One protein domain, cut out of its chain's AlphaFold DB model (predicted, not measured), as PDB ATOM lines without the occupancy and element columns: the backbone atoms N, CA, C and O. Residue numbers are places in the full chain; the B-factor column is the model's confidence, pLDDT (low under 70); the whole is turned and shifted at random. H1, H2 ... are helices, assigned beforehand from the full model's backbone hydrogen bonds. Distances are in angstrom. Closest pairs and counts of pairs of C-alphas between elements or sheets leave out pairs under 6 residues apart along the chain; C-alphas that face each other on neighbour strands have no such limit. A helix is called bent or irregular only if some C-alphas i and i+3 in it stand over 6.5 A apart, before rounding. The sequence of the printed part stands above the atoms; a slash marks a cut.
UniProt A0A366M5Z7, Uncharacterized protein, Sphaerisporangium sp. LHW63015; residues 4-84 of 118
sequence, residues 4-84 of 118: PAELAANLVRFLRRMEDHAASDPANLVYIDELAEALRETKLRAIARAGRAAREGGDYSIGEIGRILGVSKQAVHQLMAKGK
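This is residues 4 to 84 of the 118 residues of an uncharacterized protein of Sphaerisporangium sp. LHW63015 (UniProt A0A366M5Z7). Picture one long helix, H2, with H1 folded back from its first end as an open V and a small head at its other end, where the short helices H3 and H4 pack together and H4 crosses H2. Residues 4 to 14 of H1 stick out free, and so does the stretch 33 to 39 of H2, between the V's corner and the head. The printed part has 81 residues with four named helices, H1, H2, H3 and H4 in that order, and no named strand, and its class is all helix. It is loose, with a radius of gyration of the C-alphas of 16.6 A, and elongated, spanning 48 by 28 by 19 A.

Find C-alpha 4 at (7.988, 4.643, -4.843); from there H1, residues 4 to 24, runs 30.4 A to C-alpha 24 at (31.726, 22.202, -12.077). Next comes H2, residues 26 to 53, the longest helix, 41.8 A from first to last C-alpha. It is neither bent nor irregular, but only just: C-alphas 27 and 30 are 6.5 A apart. Then look for H3, residues 62 to 69, 10.5 A long, and H4, residues 73 to 84, 16.5 A long, which ends at C-alpha 84 at (-6.002, 28.093, -11.570).

Begin with H2, the hub, which touches the three other helices. H1 and H2 form a helical hairpin and run opposite ways at a shallow tilt of 32 degrees, only just short of steep. They touch through residues 18 to 22 of H1 and 28 to 32 of H2, and their closest C-alphas, those of Ala 22 and Asn 28, are 5.0 A apart. Farther along, residues 41 to 51 of H2 touch H4, and the closest C-alphas, those of Ala 48 and Met 80, are 4.2 A apart. These two run opposite ways at a steep tilt of 69.7 degrees, only just short of about perpendicular. H2 and H3, also a helical hairpin, only just touch, with 3 pairs of C-alphas within 8 A, the closest being Gly 51 and Ile 62 at 6.1 A; their tilt is a shallow 27 degrees, opposite ways. H3 touches residues 73 to 76 of H4, about perpendicular at 88 degrees, with the C-alphas of Gly 66 and Lys 73 closest at 5.4 A. H1 is apart from H3 and H4. In H1, H3 and H4 every O i to N i+4 pair is within hydrogen-bond range; in H2, 21 of 24 are.

The two C-alphas farthest apart, those of Ser 24 and Gly 57, are 50.0 A apart. The printed part has no cut. The links H1 to H2 and H3 to H4 are tight, and H2 to H3, with 8 residues between, is short. The mean pLDDT of the printed part is 91.7, and no printed residue is under 70.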
ATOM      1  N   PRO A   4       7.631   3.412  -5.555       73.00
ATOM      2  CA  PRO A   4       7.988   4.643  -4.843       73.00
ATOM      3  C   PRO A   4       9.445   4.715  -4.356       73.00
ATOM      4  O   PRO A   4      10.021   5.801  -4.316       73.00
ATOM      5  N   ALA A   5      10.057   3.586  -3.982       81.94
ATOM      6  CA  ALA A   5      11.426   3.558  -3.466       81.94
ATOM      7  C   ALA A   5      12.459   3.769  -4.582       81.94
ATOM      8  O   ALA A   5      13.437   4.495  -4.401       81.94
ATOM      9  N   GLU A   6      12.222   3.185  -5.758       86.06
ATOM     10  CA  GLU A   6      13.063   3.403  -6.939       86.06
ATOM     11  C   GLU A   6      12.933   4.833  -7.468       86.06
ATOM     12  O   GLU A   6      13.945   5.459  -7.795       86.06
ATOM     13  N   LEU A   7      11.717   5.391  -7.475       83.94
ATOM     14  CA  LEU A   7      11.493   6.794  -7.819       83.94
ATOM     15  C   LEU A   7      12.245   7.734  -6.869       83.94
ATOM     16  O   LEU A   7      12.948   8.637  -7.327       83.94
ATOM     17  N   ALA A   8      12.152   7.501  -5.557       84.75
ATOM     18  CA  ALA A   8      12.875   8.287  -4.562       84.75
ATOM     19  C   ALA A   8      14.397   8.192  -4.764       84.75
ATOM     20  O   ALA A   8      15.087   9.211  -4.775       84.75
ATOM     21  N   ALA A   9      14.923   6.986  -5.001       91.19
ATOM     22  CA  ALA A   9      16.343   6.787  -5.269       91.19
ATOM     23  C   ALA A   9      16.805   7.500  -6.553       91.19
ATOM     24  O   ALA A   9      17.888   8.090  -6.581       91.19
ATOM     25  N   ASN A  10      15.989   7.485  -7.610       92.44
ATOM     26  CA  ASN A  10      16.276   8.193  -8.856       92.44
ATOM     27  C   ASN A  10      16.275   9.715  -8.672       92.44
ATOM     28  O   ASN A  10      17.182  10.374  -9.177       92.44
ATOM     29  N   LEU A  11      15.331  10.266  -7.904       91.00
ATOM     30  CA  LEU A  11      15.302  11.695  -7.578       91.00
ATOM     31  C   LEU A  11      16.548  12.124  -6.799       91.00
ATOM     32  O   LEU A  11      17.172  13.120  -7.150       91.00
ATOM     33  N   VAL A  12      16.964  11.346  -5.796       92.44
ATOM     34  CA  VAL A  12      18.187  11.640  -5.030       92.44
ATOM     35  C   VAL A  12      19.423  11.628  -5.932       92.44
ATOM     36  O   VAL A  12      20.254  12.531  -5.850       92.44
ATOM     37  N   ARG A  13      19.544  10.633  -6.822       93.94
ATOM     38  CA  ARG A  13      20.651  10.569  -7.793       93.94
ATOM     39  C   ARG A  13      20.650  11.757  -8.752       93.94
ATOM     40  O   ARG A  13      21.714  12.291  -9.049       93.94
ATOM     41  N   PHE A  14      19.474  12.161  -9.224       90.94
ATOM     42  CA  PHE A  14      19.319  13.321 -10.092       90.94
ATOM     43  C   PHE A  14      19.773  14.612  -9.397       90.94
ATOM     44  O   PHE A  14      20.586  15.341  -9.960       90.94
ATOM     45  N   LEU A  15      19.323  14.855  -8.161       91.50
ATOM     46  CA  LEU A  15      19.689  16.054  -7.400       91.50
ATOM     47  C   LEU A  15      21.199  16.144  -7.153       91.50
ATOM     48  O   LEU A  15      21.781  17.201  -7.370       91.50
ATOM     49  N   ARG A  16      21.850  15.029  -6.792       92.94
ATOM     50  CA  ARG A  16      23.314  14.994  -6.627       92.94
ATOM     51  C   ARG A  16      24.053  15.339  -7.915       92.94
ATOM     52  O   ARG A  16      24.983  16.127  -7.897       92.94
ATOM     53  N   ARG A  17      23.608  14.799  -9.053       90.25
ATOM     54  CA  ARG A  17      24.233  15.111 -10.344       90.25
ATOM     55  C   ARG A  17      24.065  16.583 -10.727       90.25
ATOM     56  O   ARG A  17      24.977  17.150 -11.314       90.25
ATOM     57  N   MET A  18      22.920  17.187 -10.413       89.62
ATOM     58  CA  MET A  18      22.702  18.623 -10.616       89.62
ATOM     59  C   MET A  18      23.652  19.468  -9.761       89.62
ATOM     60  O   MET A  18      24.213  20.437 -10.265       89.62
ATOM     61  N   GLU A  19      23.863  19.078  -8.502       92.38
ATOM     62  CA  GLU A  19      24.826  19.721  -7.602       92.38
ATOM     63  C   GLU A  19      26.253  19.635  -8.156       92.38
ATOM     64  O   GLU A  19      26.899  20.668  -8.328       92.38
ATOM     65  N   ASP A  20      26.704  18.435  -8.539       92.69
ATOM     66  CA  ASP A  20      28.030  18.226  -9.135       92.69
ATOM     67  C   ASP A  20      28.217  19.070 -10.408       92.69
ATOM     68  O   ASP A  20      29.267  19.678 -10.627       92.69
ATOM     69  N   HIS A  21      27.182  19.142 -11.253       85.88
ATOM     70  CA  HIS A  21      27.233  19.887 -12.507       85.88
ATOM     71  C   HIS A  21      27.309  21.403 -12.284       85.88
ATOM     72  O   HIS A  21      28.112  22.077 -12.933       85.88
ATOM     73  N   ALA A  22      26.536  21.935 -11.334       88.06
ATOM     74  CA  ALA A  22      26.577  23.348 -10.963       88.06
ATOM     75  C   ALA A  22      27.879  23.734 -10.246       88.06
ATOM     76  O   ALA A  22      28.390  24.831 -10.454       88.06
ATOM     77  N   ALA A  23      28.450  22.828  -9.448       91.25
ATOM     78  CA  ALA A  23      29.767  23.025  -8.851       91.25
ATOM     79  C   ALA A  23      30.882  23.052  -9.912       91.25
ATOM     80  O   ALA A  23      31.839  23.811  -9.774       91.25
ATOM     81  N   SER A  24      30.754  22.245 -10.975       93.25
ATOM     82  CA  SER A  24      31.726  22.202 -12.077       93.25
ATOM     83  C   SER A  24      31.638  23.398 -13.033       93.25
ATOM     84  O   SER A  24      32.659  23.813 -13.577       93.25
ATOM     85  N   ASP A  25      30.440  23.956 -13.222       90.94
ATOM     86  CA  ASP A  25      30.192  25.150 -14.029       90.94
ATOM     87  C   ASP A  25      28.998  25.936 -13.441       90.94
ATOM     88  O   ASP A  25      27.841  25.522 -13.600       90.94
ATOM     89  N   PRO A  26      29.258  27.077 -12.770       87.31
ATOM     90  CA  PRO A  26      28.224  27.901 -12.148       87.31
ATOM     91  C   PRO A  26      27.164  28.452 -13.109       87.31
ATOM     92  O   PRO A  26      26.090  28.842 -12.647       87.31
ATOM     93  N   ALA A  27      27.403  28.474 -14.428       86.50
ATOM     94  CA  ALA A  27      26.372  28.856 -15.396       86.50
ATOM     95  C   ALA A  27      25.147  27.922 -15.334       86.50
ATOM     96  O   ALA A  27      24.025  28.349 -15.603       86.50
ATOM     97  N   ASN A  28      25.337  26.677 -14.887       80.62
ATOM     98  CA  ASN A  28      24.272  25.683 -14.749       80.62
ATOM     99  C   ASN A  28      23.288  25.968 -13.603       80.62
ATOM    100  O   ASN A  28      22.261  25.291 -13.510       80.62
ATOM    101  N   LEU A  29      23.544  26.971 -12.751       81.06
ATOM    102  CA  LEU A  29      22.585  27.405 -11.728       81.06
ATOM    103  C   LEU A  29      21.243  27.839 -12.338       81.06
ATOM    104  O   LEU A  29      20.205  27.636 -11.711       81.06
ATOM    105  N   VAL A  30      21.241  28.318 -13.590       83.12
ATOM    106  CA  VAL A  30      20.010  28.650 -14.329       83.12
ATOM    107  C   VAL A  30      19.030  27.472 -14.388       83.12
ATOM    108  O   VAL A  30      17.827  27.656 -14.235       83.12
ATOM    109  N   TYR A  31      19.531  26.241 -14.515       81.81
ATOM    110  CA  TYR A  31      18.690  25.047 -14.574       81.81
ATOM    111  C   TYR A  31      18.085  24.687 -13.214       81.81
ATOM    112  O   TYR A  31      17.009  24.091 -13.154       81.81
ATOM    113  N   ILE A  32      18.756  25.044 -12.115       84.44
ATOM    114  CA  ILE A  32      18.212  24.874 -10.763       84.44
ATOM    115  C   ILE A  32      17.066  25.861 -10.544       84.44
ATOM    116  O   ILE A  32      16.018  25.458 -10.038       84.44
ATOM    117  N   ASP A  33      17.231  27.110 -10.981       84.69
ATOM    118  CA  ASP A  33      16.175  28.123 -10.910       84.69
ATOM    119  C   ASP A  33      14.959  27.730 -11.763       84.69
ATOM    120  O   ASP A  33      13.824  27.757 -11.279       84.69
ATOM    121  N   GLU A  34      15.181  27.269 -12.998       83.94
ATOM    122  CA  GLU A  34      14.111  26.764 -13.867       83.94
ATOM    123  C   GLU A  34      13.381  25.561 -13.251       83.94
ATOM    124  O   GLU A  34      12.147  25.497 -13.263       83.94
ATOM    125  N   LEU A  35      14.119  24.612 -12.663       86.38
ATOM    126  CA  LEU A  35      13.531  23.459 -11.981       86.38
ATOM    127  C   LEU A  35      12.726  23.880 -10.745       86.38
ATOM    128  O   LEU A  35      11.636  23.349 -10.508       86.38
ATOM    129  N   ALA A  36      13.242  24.825  -9.957       88.25
ATOM    130  CA  ALA A  36      12.560  25.348  -8.783       88.25
ATOM    131  C   ALA A  36      11.228  26.008  -9.169       88.25
ATOM    132  O   ALA A  36      10.204  25.742  -8.525       88.25
ATOM    133  N   GLU A  37      11.209  26.790 -10.251       89.12
ATOM    134  CA  GLU A  37       9.978  27.392 -10.762       89.12
ATOM    135  C   GLU A  37       9.011  26.325 -11.292       89.12
ATOM    136  O   GLU A  37       7.836  26.311 -10.918       89.12
ATOM    137  N   ALA A  38       9.495  25.336 -12.048       87.94
ATOM    138  CA  ALA A  38       8.661  24.239 -12.539       87.94
ATOM    139  C   ALA A  38       8.007  23.431 -11.398       87.94
ATOM    140  O   ALA A  38       6.825  23.060 -11.472       87.94
ATOM    141  N   LEU A  39       8.745  23.174 -10.311       91.25
ATOM    142  CA  LEU A  39       8.228  22.517  -9.106       91.25
ATOM    143  C   LEU A  39       7.202  23.395  -8.382       91.25
ATOM    144  O   LEU A  39       6.143  22.901  -7.974       91.25
ATOM    145  N   ARG A  40       7.477  24.697  -8.253       93.81
ATOM    146  CA  ARG A  40       6.557  25.674  -7.661       93.81
ATOM    147  C   ARG A  40       5.242  25.728  -8.430       93.81
ATOM    148  O   ARG A  40       4.175  25.594  -7.823       93.81
ATOM    149  N   GLU A  41       5.289  25.876  -9.747       93.44
ATOM    150  CA  GLU A  41       4.098  25.878 -10.590       93.44
ATOM    151  C   GLU A  41       3.316  24.568 -10.480       93.44
ATOM    152  O   GLU A  41       2.088  24.565 -10.366       93.44
ATOM    153  N   THR A  42       4.021  23.436 -10.484       92.94
ATOM    154  CA  THR A  42       3.406  22.114 -10.348       92.94
ATOM    155  C   THR A  42       2.683  21.979  -9.014       92.94
ATOM    156  O   THR A  42       1.527  21.546  -8.990       92.94
ATOM    157  N   LYS A  43       3.293  22.445  -7.916       94.81
ATOM    158  CA  LYS A  43       2.646  22.524  -6.602       94.81
ATOM    159  C   LYS A  43       1.390  23.394  -6.649       94.81
ATOM    160  O   LYS A  43       0.349  22.981  -6.146       94.81
ATOM    161  N   LEU A  44       1.443  24.570  -7.278       97.06
ATOM    162  CA  LEU A  44       0.281  25.458  -7.401       97.06
ATOM    163  C   LEU A  44      -0.859  24.807  -8.199       97.06
ATOM    164  O   LEU A  44      -2.008  24.821  -7.751       97.06
ATOM    165  N   ARG A  45      -0.555  24.172  -9.337       95.94
ATOM    166  CA  ARG A  45      -1.535  23.411 -10.130       95.94
ATOM    167  C   ARG A  45      -2.145  22.264  -9.318       95.94
ATOM    168  O   ARG A  45      -3.360  22.071  -9.361       95.94
ATOM    169  N   ALA A  46      -1.333  21.531  -8.555       95.25
ATOM    170  CA  ALA A  46      -1.798  20.453  -7.683       95.25
ATOM    171  C   ALA A  46      -2.731  20.970  -6.575       95.25
ATOM    172  O   ALA A  46      -3.807  20.408  -6.380       95.25
ATOM    173  N   ILE A  47      -2.390  22.088  -5.924       96.12
ATOM    174  CA  ILE A  47      -3.245  22.740  -4.918       96.12
ATOM    175  C   ILE A  47      -4.584  23.167  -5.528       96.12
ATOM    176  O   ILE A  47      -5.633  22.949  -4.924       96.12
ATOM    177  N   ALA A  48      -4.584  23.738  -6.737       95.81
ATOM    178  CA  ALA A  48      -5.822  24.106  -7.421       95.81
ATOM    179  C   ALA A  48      -6.713  22.884  -7.711       95.81
ATOM    180  O   ALA A  48      -7.929  22.952  -7.517       95.81
ATOM    181  N   ARG A  49      -6.121  21.754  -8.125       94.31
ATOM    182  CA  ARG A  49      -6.843  20.488  -8.342       94.31
ATOM    183  C   ARG A  49      -7.388  19.910  -7.036       94.31
ATOM    184  O   ARG A  49      -8.570  19.586  -6.980       94.31
ATOM    185  N   ALA A  50      -6.573  19.854  -5.984       93.94
ATOM    186  CA  ALA A  50      -6.988  19.381  -4.665       93.94
ATOM    187  C   ALA A  50      -8.128  20.238  -4.097       93.94
ATOM    188  O   ALA A  50      -9.134  19.719  -3.631       93.94
ATOM    189  N   GLY A  51      -8.027  21.563  -4.220       93.62
ATOM    190  CA  GLY A  51      -9.078  22.466  -3.769       93.62
ATOM    191  C   GLY A  51     -10.364  22.398  -4.600       93.62
ATOM    192  O   GLY A  51     -11.432  22.731  -4.090       93.62
ATOM    193  N   ARG A  52     -10.294  21.959  -5.864       93.25
ATOM    194  CA  ARG A  52     -11.483  21.615  -6.655       93.25
ATOM    195  C   ARG A  52     -12.123  20.329  -6.134       93.25
ATOM    196  O   ARG A  52     -13.312  20.351  -5.840       93.25
ATOM    197  N   ALA A  53     -11.336  19.268  -5.957       93.12
ATOM    198  CA  ALA A  53     -11.814  17.995  -5.418       93.12
ATOM    199  C   ALA A  53     -12.469  18.173  -4.036       93.12
ATOM    200  O   ALA A  53     -13.562  17.672  -3.803       93.12
ATOM    201  N   ALA A  54     -11.880  18.999  -3.166       92.81
ATOM    202  CA  ALA A  54     -12.433  19.349  -1.856       92.81
ATOM    203  C   ALA A  54     -13.849  19.959  -1.912       92.81
ATOM    204  O   ALA A  54     -14.612  19.853  -0.956       92.81
ATOM    205  N   ARG A  55     -14.208  20.636  -3.012       90.06
ATOM    206  CA  ARG A  55     -15.554  21.203  -3.223       90.06
ATOM    207  C   ARG A  55     -16.533  20.199  -3.825       90.06
ATOM    208  O   ARG A  55     -17.735  20.397  -3.712       90.06
ATOM    209  N   GLU A  56     -16.016  19.163  -4.473       92.19
ATOM    210  CA  GLU A  56     -16.773  18.099  -5.140       92.19
ATOM    211  C   GLU A  56     -16.941  16.865  -4.224       92.19
ATOM    212  O   GLU A  56     -17.331  15.802  -4.692       92.19
ATOM    213  N   GLY A  57     -16.669  17.006  -2.918       89.19
ATOM    214  CA  GLY A  57     -16.826  15.935  -1.925       89.19
ATOM    215  C   GLY A  57     -15.627  14.991  -1.798       89.19
ATOM    216  O   GLY A  57     -15.795  13.877  -1.320       89.19
ATOM    217  N   GLY A  58     -14.435  15.408  -2.237       89.56
ATOM    218  CA  GLY A  58     -13.208  14.619  -2.093       89.56
ATOM    219  C   GLY A  58     -12.717  14.476  -0.647       89.56
ATOM    220  O   GLY A  58     -13.167  15.184   0.252       89.56
ATOM    221  N   ASP A  59     -11.730  13.599  -0.460       91.12
ATOM    222  CA  ASP A  59     -11.261  13.106   0.849       91.12
ATOM    223  C   ASP A  59     -10.706  14.174   1.803       91.12
ATOM    224  O   ASP A  59     -10.641  13.953   3.010       91.12
ATOM    225  N   TYR A  60     -10.288  15.327   1.275       93.75
ATOM    226  CA  TYR A  60      -9.695  16.406   2.061       93.75
ATOM    227  C   TYR A  60     -10.453  17.714   1.863       93.75
ATOM    228  O   TYR A  60     -10.609  18.204   0.743       93.75
ATOM    229  N   SER A  61     -10.837  18.348   2.967       95.69
ATOM    230  CA  SER A  61     -11.364  19.710   2.986       95.69
ATOM    231  C   SER A  61     -10.267  20.757   2.738       95.69
ATOM    232  O   SER A  61      -9.078  20.539   2.965       95.69
ATOM    233  N   ILE A  62     -10.665  21.979   2.360       95.12
ATOM    234  CA  ILE A  62      -9.726  23.113   2.222       95.12
ATOM    235  C   ILE A  62      -8.979  23.402   3.537       95.12
ATOM    236  O   ILE A  62      -7.818  23.811   3.515       95.12
ATOM    237  N   GLY A  63      -9.634  23.197   4.684       95.12
ATOM    238  CA  GLY A  63      -9.006  23.372   5.993       95.12
ATOM    239  C   GLY A  63      -7.909  22.337   6.251       95.12
ATOM    240  O   GLY A  63      -6.844  22.688   6.752       95.12
ATOM    241  N   GLU A  64      -8.129  21.080   5.863       96.81
ATOM    242  CA  GLU A  64      -7.121  20.013   5.947       96.81
ATOM    243  C   GLU A  64      -5.946  20.252   5.015       96.81
ATOM    244  O   GLU A  64      -4.804  20.128   5.447       96.81
ATOM    245  N   ILE A  65      -6.207  20.703   3.788       95.88
ATOM    246  CA  ILE A  65      -5.149  21.116   2.863       95.88
ATOM    247  C   ILE A  65      -4.300  22.236   3.487       95.88
ATOM    248  O   ILE A  65      -3.074  22.185   3.422       95.88
ATOM    249  N   GLY A  66      -4.926  23.221   4.140       96.50
ATOM    250  CA  GLY A  66      -4.210  24.277   4.864       96.50
ATOM    251  C   GLY A  66      -3.328  23.733   5.987       96.50
ATOM    252  O   GLY A  66      -2.162  24.109   6.077       96.50
ATOM    253  N   ARG A  67      -3.847  22.789   6.783       97.19
ATOM    254  CA  ARG A  67      -3.083  22.118   7.848       97.19
ATOM    255  C   ARG A  67      -1.882  21.343   7.302       97.19
ATOM    256  O   ARG A  67      -0.788  21.518   7.823       97.19
ATOM    257  N   ILE A  68      -2.059  20.562   6.234       96.06
ATOM    258  CA  ILE A  68      -0.978  19.798   5.580       96.06
ATOM    259  C   ILE A  68       0.124  20.733   5.073       96.06
ATOM    260  O   ILE A  68       1.308  20.439   5.199       96.06
ATOM    261  N   LEU A  69      -0.266  21.869   4.496       94.50
ATOM    262  CA  LEU A  69       0.670  22.844   3.945       94.50
ATOM    263  C   LEU A  69       1.270  23.786   5.000       94.50
ATOM    264  O   LEU A  69       2.166  24.555   4.656       94.50
ATOM    265  N   GLY A  70       0.775  23.766   6.242       96.94
ATOM    266  CA  GLY A  70       1.192  24.688   7.299       96.94
ATOM    267  C   GLY A  70       0.788  26.145   7.046       96.94
ATOM    268  O   GLY A  70       1.508  27.058   7.437       96.94
ATOM    269  N   VAL A  71      -0.336  26.388   6.363       96.75
ATOM    270  CA  VAL A  71      -0.797  27.741   6.001       96.75
ATOM    271  C   VAL A  71      -2.263  27.969   6.360       96.75
ATOM    272  O   VAL A  71      -3.050  27.037   6.533       96.75
ATOM    273  N   SER A  72      -2.665  29.239   6.437       97.25
ATOM    274  CA  SER A  72      -4.060  29.593   6.698       97.25
ATOM    275  C   SER A  72      -4.982  29.175   5.546       97.25
ATOM    276  O   SER A  72      -4.588  29.125   4.379       97.25
ATOM    277  N   LYS A  73      -6.266  28.958   5.852       94.12
ATOM    278  CA  LYS A  73      -7.303  28.686   4.842       94.12
ATOM    279  C   LYS A  73      -7.352  29.769   3.752       94.12
ATOM    280  O   LYS A  73      -7.526  29.463   2.575       94.12
ATOM    281  N   GLN A  74      -7.171  31.036   4.132       96.25
ATOM    282  CA  GLN A  74      -7.125  32.156   3.189       96.25
ATOM    283  C   GLN A  74      -5.919  32.057   2.247       96.25
ATOM    284  O   GLN A  74      -6.068  32.265   1.043       96.25
ATOM    285  N   ALA A  75      -4.749  31.672   2.764       96.69
ATOM    286  CA  ALA A  75      -3.567  31.436   1.943       96.69
ATOM    287  C   ALA A  75      -3.787  30.279   0.954       96.69
ATOM    288  O   ALA A  75      -3.414  30.403  -0.212       96.69
ATOM    289  N   VAL A  76      -4.478  29.202   1.354       96.25
ATOM    290  CA  VAL A  76      -4.859  28.122   0.421       96.25
ATOM    291  C   VAL A  76      -5.699  28.665  -0.734       96.25
ATOM    292  O   VAL A  76      -5.406  28.369  -1.888       96.25
ATOM    293  N   HIS A  77      -6.694  29.515  -0.462       96.25
ATOM    294  CA  HIS A  77      -7.502  30.129  -1.520       96.25
ATOM    295  C   HIS A  77      -6.671  30.986  -2.488       96.25
ATOM    296  O   HIS A  77      -6.887  30.918  -3.700       96.25
ATOM    297  N   GLN A  78      -5.693  31.743  -1.986       97.44
ATOM    298  CA  GLN A  78      -4.779  32.516  -2.834       97.44
ATOM    299  C   GLN A  78      -3.892  31.609  -3.701       97.44
ATOM    300  O   GLN A  78      -3.724  31.862  -4.895       97.44
ATOM    301  N   LEU A  79      -3.355  30.528  -3.130       97.00
ATOM    302  CA  LEU A  79      -2.550  29.542  -3.860       97.00
ATOM    303  C   LEU A  79      -3.380  28.816  -4.928       97.00
ATOM    304  O   LEU A  79      -2.910  28.637  -6.050       97.00
ATOM    305  N   MET A  80      -4.633  28.470  -4.623       96.50
ATOM    306  CA  MET A  80      -5.574  27.907  -5.594       96.50
ATOM    307  C   MET A  80      -5.835  28.866  -6.758       96.50
ATOM    308  O   MET A  80      -5.878  28.423  -7.902       96.50
ATOM    309  N   ALA A  81      -6.011  30.163  -6.489       96.44
ATOM    310  CA  ALA A  81      -6.230  31.159  -7.537       96.44
ATOM    311  C   ALA A  81      -5.024  31.250  -8.485       96.44
ATOM    312  O   ALA A  81      -5.200  31.199  -9.702       96.44
ATOM    313  N   LYS A  82      -3.803  31.280  -7.932       96.50
ATOM    314  CA  LYS A  82      -2.555  31.232  -8.712       96.50
ATOM    315  C   LYS A  82      -2.454  29.951  -9.545       96.50
ATOM    316  O   LYS A  82      -2.202  30.009 -10.743       96.50
ATOM    317  N   GLY A  83      -2.727  28.796  -8.939       95.31
ATOM    318  CA  GLY A  83      -2.724  27.514  -9.644       95.31
ATOM    319  C   GLY A  83      -3.781  27.414 -10.742       95.31
ATOM    320  O   GLY A  83      -3.525  26.822 -11.788       95.31
ATOM    321  N   LYS A  84      -4.958  28.020 -10.543       94.44
ATOM    322  CA  LYS A  84      -6.002  28.093 -11.570       94.44
ATOM    323  C   LYS A  84      -5.525  28.901 -12.776       94.44
ATOM    324  O   LYS A  84      -5.715  28.434 -13.891       94.44
TER     325      LYS A  84